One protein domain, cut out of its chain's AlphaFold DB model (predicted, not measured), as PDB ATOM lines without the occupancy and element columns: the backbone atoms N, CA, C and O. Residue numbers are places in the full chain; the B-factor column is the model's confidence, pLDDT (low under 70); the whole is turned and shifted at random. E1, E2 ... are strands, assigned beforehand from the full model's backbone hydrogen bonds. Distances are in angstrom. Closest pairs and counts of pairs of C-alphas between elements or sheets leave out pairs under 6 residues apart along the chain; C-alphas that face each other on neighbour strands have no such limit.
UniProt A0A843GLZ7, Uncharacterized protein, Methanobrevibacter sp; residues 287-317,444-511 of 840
ATOM      1  N   LEU A 287      -4.720  -0.278 -30.955       93.31
ATOM      2  CA  LEU A 287      -5.252   0.019 -29.635       93.31
ATOM      3  C   LEU A 287      -4.989   1.487 -29.305       93.31
ATOM      4  O   LEU A 287      -3.841   1.908 -29.196       93.31
ATOM      5  N   TYR A 288      -6.058   2.241 -29.075       90.00
ATOM      6  CA  TYR A 288      -5.993   3.581 -28.507       90.00
ATOM      7  C   TYR A 288      -6.243   3.505 -27.004       90.00
ATOM      8  O   TYR A 288      -7.266   2.967 -26.560       90.00
ATOM      9  N   ARG A 289      -5.314   4.042 -26.216       88.19
ATOM     10  CA  ARG A 289      -5.300   3.926 -24.754       88.19
ATOM     11  C   ARG A 289      -4.920   5.258 -24.111       88.19
ATOM     12  O   ARG A 289      -4.118   6.001 -24.658       88.19
ATOM     13  N   ASN A 290      -5.489   5.549 -22.949       84.00
ATOM     14  CA  ASN A 290      -5.090   6.689 -22.123       84.00
ATOM     15  C   ASN A 290      -3.902   6.329 -21.215       84.00
ATOM     16  O   ASN A 290      -3.836   5.210 -20.695       84.00
ATOM     17  N   GLN A 291      -3.009   7.286 -20.950       75.00
ATOM     18  CA  GLN A 291      -1.925   7.100 -19.975       75.00
ATOM     19  C   GLN A 291      -2.482   6.896 -18.552       75.00
ATOM     20  O   GLN A 291      -2.105   5.962 -17.829       75.00
ATOM     21  N   GLU A 292      -3.450   7.729 -18.174       70.31
ATOM     22  CA  GLU A 292      -4.106   7.713 -16.866       70.31
ATOM     23  C   GLU A 292      -5.554   7.227 -16.965       70.31
ATOM     24  O   GLU A 292      -6.125   7.108 -18.050       70.31
ATOM     25  N   ASN A 293      -6.183   6.916 -15.833       61.94
ATOM     26  CA  ASN A 293      -7.599   6.571 -15.839       61.94
ATOM     27  C   ASN A 293      -8.417   7.831 -16.203       61.94
ATOM     28  O   ASN A 293      -8.205   8.875 -15.585       61.94
ATOM     29  N   PRO A 294      -9.347   7.797 -17.176       56.62
ATOM     30  CA  PRO A 294     -10.134   8.980 -17.552       56.62
ATOM     31  C   PRO A 294     -10.968   9.586 -16.408       56.62
ATOM     32  O   PRO A 294     -11.415  10.723 -16.520       56.62
ATOM     33  N   SER A 295     -11.165   8.865 -15.300       57.41
ATOM     34  CA  SER A 295     -11.772   9.391 -14.071       57.41
ATOM     35  C   SER A 295     -10.851  10.294 -13.236       57.41
ATOM     36  O   SER A 295     -11.334  10.927 -12.300       57.41
ATOM     37  N   GLU A 296      -9.549  10.338 -13.530       54.06
ATOM     38  CA  GLU A 296      -8.516  10.968 -12.691       54.06
ATOM     39  C   GLU A 296      -7.897  12.235 -13.319       54.06
ATOM     40  O   GLU A 296      -7.395  13.080 -12.581       54.06
ATOM     41  N   SER A 297      -7.997  12.436 -14.643       47.62
ATOM     42  CA  SER A 297      -7.471  13.625 -15.338       47.62
ATOM     43  C   SER A 297      -8.274  13.996 -16.596       47.62
ATOM     44  O   SER A 297      -8.642  13.135 -17.396       47.62
ATOM     45  N   LEU A 298      -8.519  15.302 -16.789       49.44
ATOM     46  CA  LEU A 298      -9.184  15.893 -17.969       49.44
ATOM     47  C   LEU A 298      -8.227  16.149 -19.150       49.44
ATOM     48  O   LEU A 298      -8.684  16.438 -20.254       49.44
ATOM     49  N   VAL A 299      -6.911  16.052 -18.929       45.75
ATOM     50  CA  VAL A 299      -5.874  16.185 -19.961       45.75
ATOM     51  C   VAL A 299      -5.167  14.841 -20.049       45.75
ATOM     52  O   VAL A 299      -4.163  14.615 -19.385       45.75
ATOM     53  N   ASN A 300      -5.743  13.917 -20.812       56.97
ATOM     54  CA  ASN A 300      -5.217  12.563 -20.927       56.97
ATOM     55  C   ASN A 300      -4.747  12.344 -22.371       56.97
ATOM     56  O   ASN A 300      -5.590  12.264 -23.270       56.97
ATOM     57  N   PRO A 301      -3.429  12.358 -22.642       69.62
ATOM     58  CA  PRO A 301      -2.932  12.124 -23.987       69.62
ATOM     59  C   PRO A 301      -3.272  10.688 -24.395       69.62
ATOM     60  O   PRO A 301      -2.953   9.726 -23.694       69.62
ATOM     61  N   VAL A 302      -3.956  10.560 -25.532       81.88
ATOM     62  CA  VAL A 302      -4.248   9.265 -26.144       81.88
ATOM     63  C   VAL A 302      -2.967   8.738 -26.778       81.88
ATOM     64  O   VAL A 302      -2.292   9.449 -27.516       81.88
ATOM     65  N   GLU A 303      -2.649   7.482 -26.518       88.44
ATOM     66  CA  GLU A 303      -1.543   6.758 -27.133       88.44
ATOM     67  C   GLU A 303      -2.094   5.701 -28.086       88.44
ATOM     68  O   GLU A 303      -3.199   5.192 -27.889       88.44
ATOM     69  N   CYS A 304      -1.332   5.387 -29.132       90.88
ATOM     70  CA  CYS A 304      -1.699   4.396 -30.135       90.88
ATOM     71  C   CYS A 304      -0.663   3.274 -30.140       90.88
ATOM     72  O   CYS A 304       0.538   3.538 -30.223       90.88
ATOM     73  N   TYR A 305      -1.140   2.036 -30.061       94.12
ATOM     74  CA  TYR A 305      -0.322   0.833 -30.067       94.12
ATOM     75  C   TYR A 305      -0.732  -0.091 -31.210       94.12
ATOM     76  O   TYR A 305      -1.923  -0.300 -31.438       94.12
ATOM     77  N   LEU A 306       0.246  -0.686 -31.885       93.69
ATOM     78  CA  LEU A 306       0.055  -1.742 -32.870       93.69
ATOM     79  C   LEU A 306       0.267  -3.109 -32.212       93.69
ATOM     80  O   LEU A 306       1.294  -3.354 -31.571       93.69
ATOM     81  N   ILE A 307      -0.721  -3.986 -32.379       94.19
ATOM     82  CA  ILE A 307      -0.789  -5.308 -31.750       94.19
ATOM     83  C   ILE A 307      -1.045  -6.365 -32.839       94.19
ATOM     84  O   ILE A 307      -1.970  -6.188 -33.638       94.19
ATOM     85  N   PRO A 308      -0.261  -7.451 -32.907       92.25
ATOM     86  CA  PRO A 308      -0.525  -8.559 -33.821       92.25
ATOM     87  C   PRO A 308      -1.604  -9.514 -33.281       92.25
ATOM     88  O   PRO A 308      -1.827  -9.619 -32.075       92.25
ATOM     89  N   GLU A 309      -2.270 -10.252 -34.172       90.62
ATOM     90  CA  GLU A 309      -3.168 -11.354 -33.789       90.62
ATOM     91  C   GLU A 309      -2.427 -12.434 -32.989       90.62
ATOM     92  O   GLU A 309      -2.921 -12.869 -31.950       90.62
ATOM     93  N   GLU A 310      -1.233 -12.823 -33.448       90.44
ATOM     94  CA  GLU A 310      -0.393 -13.856 -32.844       90.44
ATOM     95  C   GLU A 310       0.934 -13.269 -32.336       90.44
ATOM     96  O   GLU A 310       1.386 -12.209 -32.776       90.44
ATOM     97  N   GLU A 311       1.585 -13.951 -31.387       90.44
ATOM     98  CA  GLU A 311       2.870 -13.487 -30.849       90.44
ATOM     99  C   GLU A 311       3.898 -13.322 -31.975       90.44
ATOM    100  O   GLU A 311       4.148 -14.242 -32.754       90.44
ATOM    101  N   THR A 312       4.535 -12.154 -32.034       88.19
ATOM    102  CA  THR A 312       5.442 -11.798 -33.133       88.19
ATOM    103  C   THR A 312       6.800 -11.379 -32.602       88.19
ATOM    104  O   THR A 312       6.891 -10.538 -31.711       88.19
ATOM    105  N   ASN A 313       7.872 -11.947 -33.156       86.19
ATOM    106  CA  ASN A 313       9.233 -11.587 -32.765       86.19
ATOM    107  C   ASN A 313       9.644 -10.236 -33.371       86.19
ATOM    108  O   ASN A 313       9.369  -9.961 -34.538       86.19
ATOM    109  N   VAL A 314      10.362  -9.438 -32.588       82.31
ATOM    110  CA  VAL A 314      10.878  -8.113 -32.936       82.31
ATOM    111  C   VAL A 314      12.388  -8.112 -32.773       82.31
ATOM    112  O   VAL A 314      12.922  -8.626 -31.785       82.31
ATOM    113  N   ASP A 315      13.069  -7.524 -33.744       75.88
ATOM    114  CA  ASP A 315      14.450  -7.099 -33.627       75.88
ATOM    115  C   ASP A 315      14.468  -5.600 -33.321       75.88
ATOM    116  O   ASP A 315      14.088  -4.772 -34.146       75.88
ATOM    117  N   SER A 316      14.820  -5.245 -32.088       58.25
ATOM    118  CA  SER A 316      14.745  -3.863 -31.610       58.25
ATOM    119  C   SER A 316      16.050  -3.088 -31.811       58.25
ATOM    120  O   SER A 316      16.283  -2.133 -31.076       58.25
ATOM    121  N   GLY A 317      16.952  -3.538 -32.695       50.25
ATOM    122  CA  GLY A 317      18.162  -2.813 -33.124       50.25
ATOM    123  C   GLY A 317      19.244  -2.577 -32.057       50.25
ATOM    124  O   GLY A 317      20.390  -2.270 -32.377       50.25
ATOM    125  N   ASN A 444      12.523 -10.295 -28.195       76.19
ATOM    126  CA  ASN A 444      11.548  -9.257 -27.914       76.19
ATOM    127  C   ASN A 444      10.297  -9.671 -28.682       76.19
ATOM    128  O   ASN A 444      10.361  -9.939 -29.879       76.19
ATOM    129  N   LYS A 445       9.197  -9.875 -27.965       87.00
ATOM    130  CA  LYS A 445       7.958 -10.400 -28.527       87.00
ATOM    131  C   LYS A 445       6.885  -9.353 -28.351       87.00
ATOM    132  O   LYS A 445       6.652  -8.892 -27.236       87.00
ATOM    133  N   LEU A 446       6.208  -9.023 -29.439       89.88
ATOM    134  CA  LEU A 446       4.898  -8.401 -29.358       89.88
ATOM    135  C   LEU A 446       3.925  -9.446 -28.840       89.88
ATOM    136  O   LEU A 446       3.898 -10.579 -29.334       89.88
ATOM    137  N   PHE A 447       3.152  -9.058 -27.839       93.19
ATOM    138  CA  PHE A 447       2.125  -9.917 -27.287       93.19
ATOM    139  C   PHE A 447       0.939  -9.983 -28.246       93.19
ATOM    140  O   PHE A 447       0.576  -8.999 -28.892       93.19
ATOM    141  N   ALA A 448       0.361 -11.173 -28.340       92.88
ATOM    142  CA  ALA A 448      -0.808 -11.456 -29.146       92.88
ATOM    143  C   ALA A 448      -2.030 -10.694 -28.623       92.88
ATOM    144  O   ALA A 448      -2.184 -10.462 -27.420       92.88
ATOM    145  N   MET A 449      -2.973 -10.406 -29.516       92.50
ATOM    146  CA  MET A 449      -4.259  -9.801 -29.169       92.50
ATOM    147  C   MET A 449      -5.020 -10.597 -28.088       92.50
ATOM    148  O   MET A 449      -5.695 -10.014 -27.238       92.50
ATOM    149  N   SER A 450      -4.869 -11.924 -28.050       91.19
ATOM    150  CA  SER A 450      -5.470 -12.796 -27.027       91.19
ATOM    151  C   SER A 450      -4.951 -12.554 -25.602       91.19
ATOM    152  O   SER A 450      -5.625 -12.917 -24.637       91.19
ATOM    153  N   GLN A 451      -3.779 -11.927 -25.452       92.62
ATOM    154  CA  GLN A 451      -3.160 -11.595 -24.165       92.62
ATOM    155  C   GLN A 451      -3.583 -10.207 -23.645       92.62
ATOM    156  O   GLN A 451      -3.199  -9.833 -22.531       92.62
ATOM    157  N   LEU A 452      -4.346  -9.433 -24.431       91.94
ATOM    158  CA  LEU A 452      -4.823  -8.105 -24.050       91.94
ATOM    159  C   LEU A 452      -6.044  -8.207 -23.125       91.94
ATOM    160  O   LEU A 452      -7.095  -8.746 -23.481       91.94
ATOM    161  N   ASP A 453      -5.946  -7.585 -21.960       87.31
ATOM    162  CA  ASP A 453      -7.045  -7.348 -21.043       87.31
ATOM    163  C   ASP A 453      -7.985  -6.275 -21.604       87.31
ATOM    164  O   ASP A 453      -7.828  -5.068 -21.404       87.31
ATOM    165  N   ARG A 454      -9.017  -6.740 -22.309       81.88
ATOM    166  CA  ARG A 454     -10.072  -5.896 -22.885       81.88
ATOM    167  C   ARG A 454     -10.978  -5.245 -21.833       81.88
ATOM    168  O   ARG A 454     -11.805  -4.422 -22.218       81.88
ATOM    169  N   THR A 455     -10.865  -5.594 -20.547       79.25
ATOM    170  CA  THR A 455     -11.668  -4.992 -19.463       79.25
ATOM    171  C   THR A 455     -11.049  -3.721 -18.886       79.25
ATOM    172  O   THR A 455     -11.729  -2.962 -18.192       79.25
ATOM    173  N   ASP A 456      -9.781  -3.454 -19.205       79.81
ATOM    174  CA  ASP A 456      -9.045  -2.310 -18.685       79.81
ATOM    175  C   ASP A 456      -9.696  -0.978 -19.100       79.81
ATOM    176  O   ASP A 456      -9.869  -0.678 -20.284       79.81
ATOM    177  N   ALA A 457     -10.043  -0.156 -18.105       76.38
ATOM    178  CA  ALA A 457     -10.723   1.125 -18.289       76.38
ATOM    179  C   ALA A 457      -9.891   2.163 -19.059       76.38
ATOM    180  O   ALA A 457     -10.456   3.118 -19.595       76.38
ATOM    181  N   LYS A 458      -8.566   1.987 -19.137       82.19
ATOM    182  CA  LYS A 458      -7.690   2.857 -19.929       82.19
ATOM    183  C   LYS A 458      -7.796   2.590 -21.431       82.19
ATOM    184  O   LYS A 458      -7.420   3.460 -22.215       82.19
ATOM    185  N   ASN A 459      -8.304   1.426 -21.846       83.75
ATOM    186  CA  ASN A 459      -8.535   1.120 -23.257       83.75
ATOM    187  C   ASN A 459      -9.734   1.929 -23.769       83.75
ATOM    188  O   ASN A 459     -10.850   1.804 -23.258       83.75
ATOM    189  N   ILE A 460      -9.494   2.746 -24.793       82.62
ATOM    190  CA  ILE A 460     -10.502   3.624 -25.398       82.62
ATOM    191  C   ILE A 460     -11.137   2.926 -26.589       82.62
ATOM    192  O   ILE A 460     -12.358   2.911 -26.730       82.62
ATOM    193  N   LYS A 461     -10.293   2.378 -27.469       85.81
ATOM    194  CA  LYS A 461     -10.737   1.821 -28.739       85.81
ATOM    195  C   LYS A 461      -9.773   0.779 -29.268       85.81
ATOM    196  O   LYS A 461      -8.565   0.945 -29.146       85.81
ATOM    197  N   LEU A 462     -10.321  -0.246 -29.903       88.31
ATOM    198  CA  LEU A 462      -9.564  -1.287 -30.576       88.31
ATOM    199  C   LEU A 462     -10.108  -1.462 -31.996       88.31
ATOM    200  O   LEU A 462     -11.308  -1.664 -32.167       88.31
ATOM    201  N   ILE A 463      -9.244  -1.368 -33.003       90.31
ATOM    202  CA  ILE A 463      -9.625  -1.443 -34.421       90.31
ATOM    203  C   ILE A 463      -8.872  -2.600 -35.075       90.31
ATOM    204  O   ILE A 463      -7.643  -2.601 -35.058       90.31
ATOM    205  N   LYS A 464      -9.591  -3.557 -35.674       91.75
ATOM    206  CA  LYS A 464      -8.997  -4.662 -36.443       91.75
ATOM    207  C   LYS A 464      -8.703  -4.214 -37.872       91.75
ATOM    208  O   LYS A 464      -9.589  -3.770 -38.602       91.75
ATOM    209  N   LEU A 465      -7.462  -4.369 -38.304       91.19
ATOM    210  CA  LEU A 465      -6.993  -3.922 -39.607       91.19
ATOM    211  C   LEU A 465      -6.923  -5.065 -40.619       91.19
ATOM    212  O   LEU A 465      -6.577  -6.194 -40.255       91.19
ATOM    213  N   PRO A 466      -7.219  -4.775 -41.898       88.81
ATOM    214  CA  PRO A 466      -7.055  -5.749 -42.961       88.81
ATOM    215  C   PRO A 466      -5.592  -5.967 -43.352       88.81
ATOM    216  O   PRO A 466      -5.292  -6.993 -43.937       88.81
ATOM    217  N   TYR A 467      -4.684  -5.043 -43.045       89.62
ATOM    218  CA  TYR A 467      -3.249  -5.166 -43.313       89.62
ATOM    219  C   TYR A 467      -2.464  -4.433 -42.228       89.62
ATOM    220  O   TYR A 467      -3.032  -3.603 -41.509       89.62
ATOM    221  N   CYS A 468      -1.167  -4.726 -42.099       89.81
ATOM    222  CA  CYS A 468      -0.296  -3.937 -41.231       89.81
ATOM    223  C   CYS A 468      -0.340  -2.467 -41.693       89.81
ATOM    224  O   CYS A 468      -0.263  -2.224 -42.895       89.81
ATOM    225  N   PRO A 469      -0.472  -1.465 -40.810       89.75
ATOM    226  CA  PRO A 469      -0.535  -0.057 -41.208       89.75
ATOM    227  C   PRO A 469       0.849   0.560 -41.489       89.75
ATOM    228  O   PRO A 469       0.959   1.783 -41.578       89.75
ATOM    229  N   TYR A 470       1.901  -0.262 -41.578       88.38
ATOM    230  CA  TYR A 470       3.275   0.164 -41.819       88.38
ATOM    231  C   TYR A 470       4.090  -0.934 -42.528       88.38
ATOM    232  O   TYR A 470       3.920  -2.119 -42.241       88.38
ATOM    233  N   ASN A 471       4.998  -0.532 -43.423       85.19
ATOM    234  CA  ASN A 471       5.925  -1.426 -44.127       85.19
ATOM    235  C   ASN A 471       7.162  -1.703 -43.263       85.19
ATOM    236  O   ASN A 471       8.208  -1.086 -43.470       85.19
ATOM    237  N   PHE A 472       7.057  -2.597 -42.281       83.88
ATOM    238  CA  PHE A 472       8.244  -2.995 -41.522       83.88
ATOM    239  C   PHE A 472       9.267  -3.705 -42.420       83.88
ATOM    240  O   PHE A 472       8.932  -4.249 -43.468       83.88
ATOM    241  N   GLN A 473      10.536  -3.707 -42.030       81.00
ATOM    242  CA  GLN A 473      11.490  -4.664 -42.584       81.00
ATOM    243  C   GLN A 473      11.451  -5.924 -41.731       81.00
ATOM    244  O   GLN A 473      11.139  -5.864 -40.540       81.00
ATOM    245  N   VAL A 474      11.759  -7.072 -42.327       73.88
ATOM    246  CA  VAL A 474      11.936  -8.292 -41.546       73.88
ATOM    247  C   VAL A 474      13.191  -9.018 -41.951       73.88
ATOM    248  O   VAL A 474      13.381  -9.398 -43.105       73.88
ATOM    249  N   GLU A 475      13.974  -9.308 -40.926       70.94
ATOM    250  CA  GLU A 475      15.224 -10.029 -40.998       70.94
ATOM    251  C   GLU A 475      15.112 -11.277 -40.116       70.94
ATOM    252  O   GLU A 475      14.654 -11.226 -38.973       70.94
ATOM    253  N   GLY A 476      15.428 -12.451 -40.672       66.00
ATOM    254  CA  GLY A 476      15.386 -13.715 -39.923       66.00
ATOM    255  C   GLY A 476      14.020 -14.071 -39.306       66.00
ATOM    256  O   GLY A 476      13.973 -14.760 -38.287       66.00
ATOM    257  N   GLY A 477      12.911 -13.590 -39.882       69.75
ATOM    258  CA  GLY A 477      11.554 -13.818 -39.362       69.75
ATOM    259  C   GLY A 477      11.149 -12.918 -38.185       69.75
ATOM    260  O   GLY A 477      10.164 -13.220 -37.510       69.75
ATOM    261  N   LYS A 478      11.892 -11.836 -37.922       77.44
ATOM    262  CA  LYS A 478      11.594 -10.834 -36.890       77.44
ATOM    263  C   LYS A 478      11.321  -9.468 -37.505       77.44
ATOM    264  O   LYS A 478      11.968  -9.095 -38.474       77.44
ATOM    265  N   ILE A 479      10.407  -8.709 -36.911       81.62
ATOM    266  CA  ILE A 479      10.121  -7.325 -37.302       81.62
ATOM    267  C   ILE A 479      11.262  -6.423 -36.853       81.62
ATOM    268  O   ILE A 479      11.490  -6.306 -35.655       81.62
ATOM    269  N   ALA A 480      11.949  -5.783 -37.793       80.94
ATOM    270  CA  ALA A 480      12.944  -4.766 -37.488       80.94
ATOM    271  C   ALA A 480      12.237  -3.447 -37.137       80.94
ATOM    272  O   ALA A 480      11.411  -2.942 -37.906       80.94
ATOM    273  N   VAL A 481      12.530  -2.928 -35.943       79.69
ATOM    274  CA  VAL A 481      12.037  -1.637 -35.455       79.69
ATOM    275  C   VAL A 481      13.237  -0.716 -35.286       79.69
ATOM    276  O   VAL A 481      14.041  -0.883 -34.371       79.69
ATOM    277  N   ASN A 482      13.355   0.224 -36.216       72.38
ATOM    278  CA  ASN A 482      14.479   1.141 -36.363       72.38
ATOM    279  C   ASN A 482      14.007   2.553 -35.984       72.38
ATOM    280  O   ASN A 482      12.807   2.839 -36.063       72.38
ATOM    281  N   ASP A 483      14.937   3.462 -35.688       67.38
ATOM    282  CA  ASP A 483      14.620   4.858 -35.336       67.38
ATOM    283  C   ASP A 483      13.787   5.584 -36.421       67.38
ATOM    284  O   ASP A 483      12.974   6.456 -36.116       67.38
ATOM    285  N   ASP A 484      13.896   5.158 -37.684       68.25
ATOM    286  CA  ASP A 484      13.149   5.718 -38.821       68.25
ATOM    287  C   ASP A 484      11.678   5.258 -38.904       68.25
ATOM    288  O   ASP A 484      10.902   5.755 -39.729       68.25
ATOM    289  N   THR A 485      11.254   4.302 -38.069       69.25
ATOM    290  CA  THR A 485       9.928   3.678 -38.199       69.25
ATOM    291  C   THR A 485       8.781   4.498 -37.600       69.25
ATOM    292  O   THR A 485       7.624   4.250 -37.930       69.25
ATOM    293  N   ASN A 486       9.060   5.512 -36.768       84.69
ATOM    294  CA  ASN A 486       8.082   6.185 -35.888       84.69
ATOM    295  C   ASN A 486       7.354   5.242 -34.906       84.69
ATOM    296  O   ASN A 486       6.349   5.647 -34.312       84.69
ATOM    297  N   TRP A 487       7.837   4.010 -34.744       89.19
ATOM    298  CA  TRP A 487       7.294   3.015 -33.830       89.19
ATOM    299  C   TRP A 487       8.349   2.645 -32.793       89.19
ATOM    300  O   TRP A 487       9.458   2.270 -33.154       89.19
ATOM    301  N   ASP A 488       7.976   2.670 -31.519       89.00
ATOM    302  CA  ASP A 488       8.844   2.263 -30.417       89.00
ATOM    303  C   ASP A 488       8.369   0.930 -29.836       89.00
ATOM    304  O   ASP A 488       7.207   0.783 -29.440       89.00
ATOM    305  N   TYR A 489       9.273  -0.043 -29.716       88.31
ATOM    306  CA  TYR A 489       9.002  -1.245 -28.928       88.31
ATOM    307  C   TYR A 489       8.948  -0.884 -27.442       88.31
ATOM    308  O   TYR A 489       9.946  -0.486 -26.840       88.31
ATOM    309  N   THR A 490       7.774  -1.022 -26.835       89.12
ATOM    310  CA  THR A 490       7.541  -0.624 -25.447       89.12
ATOM    311  C   THR A 490       6.526  -1.543 -24.773       89.12
ATOM    312  O   THR A 490       6.059  -2.526 -25.350       89.12
ATOM    313  N   PHE A 491       6.184  -1.240 -23.524       90.62
ATOM    314  CA  PHE A 491       5.120  -1.921 -22.807       90.62
ATOM    315  C   PHE A 491       4.214  -0.935 -22.076       90.62
ATOM    316  O   PHE A 491       4.613   0.178 -21.732       90.62
ATOM    317  N   PHE A 492       2.997  -1.377 -21.786       90.44
ATOM    318  CA  PHE A 492       2.119  -0.728 -20.817       90.44
ATOM    319  C   PHE A 492       1.633  -1.747 -19.789       90.44
ATOM    320  O   PHE A 492       1.492  -2.934 -20.082       90.44
ATOM    321  N   THR A 493       1.375  -1.289 -18.568       89.50
ATOM    322  CA  THR A 493       0.841  -2.146 -17.506       89.50
ATOM    323  C   THR A 493      -0.683  -2.200 -17.598       89.50
ATOM    324  O   THR A 493      -1.354  -1.164 -17.659       89.50
ATOM    325  N   GLN A 494      -1.213  -3.418 -17.643       88.56
ATOM    326  CA  GLN A 494      -2.644  -3.721 -17.682       88.56
ATOM    327  C   GLN A 494      -3.254  -3.723 -16.270       88.56
ATOM    328  O   GLN A 494      -2.529  -3.744 -15.274       88.56
ATOM    329  N   SER A 495      -4.586  -3.747 -16.166       83.50
ATOM    330  CA  SER A 495      -5.304  -3.716 -14.877       83.50
ATOM    331  C   SER A 495      -4.948  -4.875 -13.926       83.50
ATOM    332  O   SER A 495      -4.997  -4.732 -12.705       83.50
ATOM    333  N   ASN A 496      -4.517  -6.007 -14.483       83.00
ATOM    334  CA  ASN A 496      -4.049  -7.191 -13.764       83.00
ATOM    335  C   ASN A 496      -2.557  -7.133 -13.352       83.00
ATOM    336  O   ASN A 496      -2.003  -8.156 -12.951       83.00
ATOM    337  N   ASN A 497      -1.906  -5.966 -13.447       84.62
ATOM    338  CA  ASN A 497      -0.476  -5.743 -13.183       84.62
ATOM    339  C   ASN A 497       0.491  -6.537 -14.085       84.62
ATOM    340  O   ASN A 497       1.650  -6.740 -13.722       84.62
ATOM    341  N   ILE A 498       0.049  -6.965 -15.271       86.88
ATOM    342  CA  ILE A 498       0.909  -7.606 -16.274       86.88
ATOM    343  C   ILE A 498       1.342  -6.564 -17.310       86.88
ATOM    344  O   ILE A 498       0.517  -5.818 -17.839       86.88
ATOM    345  N   ASN A 499       2.639  -6.528 -17.625       90.12
ATOM    346  CA  ASN A 499       3.167  -5.708 -18.715       90.12
ATOM    347  C   ASN A 499       2.808  -6.337 -20.064       90.12
ATOM    348  O   ASN A 499       3.110  -7.505 -20.298       90.12
ATOM    349  N   PHE A 500       2.181  -5.559 -20.943       90.94
ATOM    350  CA  PHE A 500       1.846  -5.947 -22.307       90.94
ATOM    351  C   PHE A 500       2.811  -5.275 -23.281       90.94
ATOM    352  O   PHE A 500       2.862  -4.047 -23.327       90.94
ATOM    353  N   TYR A 501       3.574  -6.066 -24.036       92.19
ATOM    354  CA  TYR A 501       4.567  -5.563 -24.985       92.19
ATOM    355  C   TYR A 501       3.941  -5.340 -26.367       92.19
ATOM    356  O   TYR A 501       3.339  -6.252 -26.935       92.19
ATOM    357  N   ALA A 502       4.084  -4.127 -26.901       93.19
ATOM    358  CA  ALA A 502       3.491  -3.682 -28.163       93.19
ATOM    359  C   ALA A 502       4.373  -2.616 -28.844       93.19
ATOM    360  O   ALA A 502       5.311  -2.096 -28.236       93.19
ATOM    361  N   LEU A 503       4.058  -2.257 -30.094       92.25
ATOM    362  CA  LEU A 503       4.699  -1.122 -30.769       92.25
ATOM    363  C   LEU A 503       3.876   0.141 -30.530       92.25
ATOM    364  O   LEU A 503       2.712   0.192 -30.914       92.25
ATOM    365  N   LYS A 504       4.459   1.159 -29.905       92.56
ATOM    366  CA  LYS A 504       3.820   2.457 -29.673       92.56
ATOM    367  C   LYS A 504       4.147   3.411 -30.810       92.56
ATOM    368  O   LYS A 504       5.297   3.517 -31.208       92.56
ATOM    369  N   LEU A 505       3.146   4.131 -31.298       90.50
ATOM    370  CA  LEU A 505       3.344   5.167 -32.303       90.50
ATOM    371  C   LEU A 505       3.880   6.451 -31.649       90.50
ATOM    372  O   LEU A 505       3.243   7.004 -30.750       90.50
ATOM    373  N   ASN A 506       5.007   6.962 -32.142       86.31
ATOM    374  CA  ASN A 506       5.689   8.130 -31.566       86.31
ATOM    375  C   ASN A 506       4.945   9.442 -31.843       86.31
ATOM    376  O   ASN A 506       4.995  10.380 -31.048       86.31
ATOM    377  N   ASN A 507       4.224   9.507 -32.965       83.56
ATOM    378  CA  ASN A 507       3.458  10.674 -33.385       83.56
ATOM    379  C   ASN A 507       2.114  10.243 -33.984       83.56
ATOM    380  O   ASN A 507       2.070   9.570 -35.010       83.56
ATOM    381  N   LEU A 508       1.001  10.669 -33.382       82.56
ATOM    382  CA  LEU A 508      -0.348  10.347 -33.872       82.56
ATOM    383  C   LEU A 508      -0.659  10.926 -35.261       82.56
ATOM    384  O   LEU A 508      -1.576  10.456 -35.926       82.56
ATOM    385  N   ASN A 509       0.094  11.931 -35.715       82.12
ATOM    386  CA  ASN A 509      -0.044  12.485 -37.063       82.12
ATOM    387  C   ASN A 509       0.725  11.681 -38.124       82.12
ATOM    388  O   ASN A 509       0.657  12.026 -39.304       82.12
ATOM    389  N   THR A 510       1.461  10.637 -37.731       83.50
ATOM    390  CA  THR A 510       2.166   9.763 -38.671       83.50
ATOM    391  C   THR A 510       1.173   9.135 -39.641       83.50
ATOM    392  O   THR A 510       0.133   8.599 -39.255       83.50
ATOM    393  N   LYS A 511       1.500   9.200 -40.934       86.94
ATOM    394  CA  LYS A 511       0.695   8.583 -41.983       86.94
ATOM    395  C   LYS A 511       0.807   7.061 -41.883       86.94
ATOM    396  O   LYS A 511       1.887   6.506 -42.062       86.94
TER     397      LYS A 511
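What this domain is: This is residues 287 to 317 and 444 to 511 of the 840 residues of an uncharacterized protein of Methanobrevibacter sp (UniProt A0A843GLZ7). What shape does the backbone make? A strongly twisted sheet of five strands, E5, E1, E2, E9 and E8, partly faces a small sheet of four, E4, E3, E7 and E6, as a loose sandwich with crossed strands. The hairpin E6 and E7 lies at one end of the long axis, and the long link between E1 and E2 reaches toward the other. What is it made of? The printed part has 99 residues, with nine strands in the order E1 to E9 and no named helix; the class is all strand, though under half of the residues, 45, are in named elements. The larger sheet is antiparallel and the smaller mixed; the whole is compact, with a radius of gyration of the C-alphas of 13.7 A, and spans 43 by 28 by 26 A.

Where its parts are: Where do the first strands run? E1 is residues 287 to 290, from C-alpha 287 at (-5.252, 0.019, -29.635); E2 is 302 to 308, 19.8 A long, and E3 is 312 to 315. What follows the cut? E4 is residues 444 to 446, E5 is 459 to 465 over 17.2 A, E6 is 473 to 475 and E7 is 478 to 480. Where do the last strands lie? E8 is residues 487 to 493 over 18.3 A, and E9 is 499 to 505 over 17.4 A, ending with C-alpha 505 at (3.344, 5.167, -32.303).

How they stand to each other: How is the larger sheet paired? Its order is E5, E1, E2, E9, E8: N 288 and O 461 are 2.8 A apart between E1 and E5, and N 289 and O 303 are 2.9 A apart in the hairpin E1 and E2. Between the antiparallel neighbours E2 and E9, N 306 and O 503 are within hydrogen-bond range at 2.8 A, and in the hairpin E8 and E9, N 490 and O 502 are within it at 3.0 A. How is the smaller one paired? E4 and E3 are antiparallel, with N 314 and O 444 2.8 A apart; E3 and E7 are parallel, with N 315 and O 479 2.8 A apart; in the hairpin E6 and E7, N 480 and O 473 are 2.9 A apart. How do the sheets stand? In this sandwich, two sheets face to face, the facing parts are 10.1 A centre to centre and the strands cross at 88 degrees. The closest C-alphas of E4 and E9 are those of Leu 446 and Ala 502, 5.1 A apart.

The domain as a whole: How large is it? The two C-alphas farthest apart, those of Leu 298 and Gly 476, are 44.3 A apart. Where is the cut, and which links are long? Residues 318 to 443 are not printed, and C-alphas 317 and 444 are 10.6 A apart; of the links printed whole, E1 to E2 and E4 to E5 are long. Where is confidence low? The model's pLDDT is under 70 at residues 293 to 301, 316 to 317, 476 to 477 and 483 to 485.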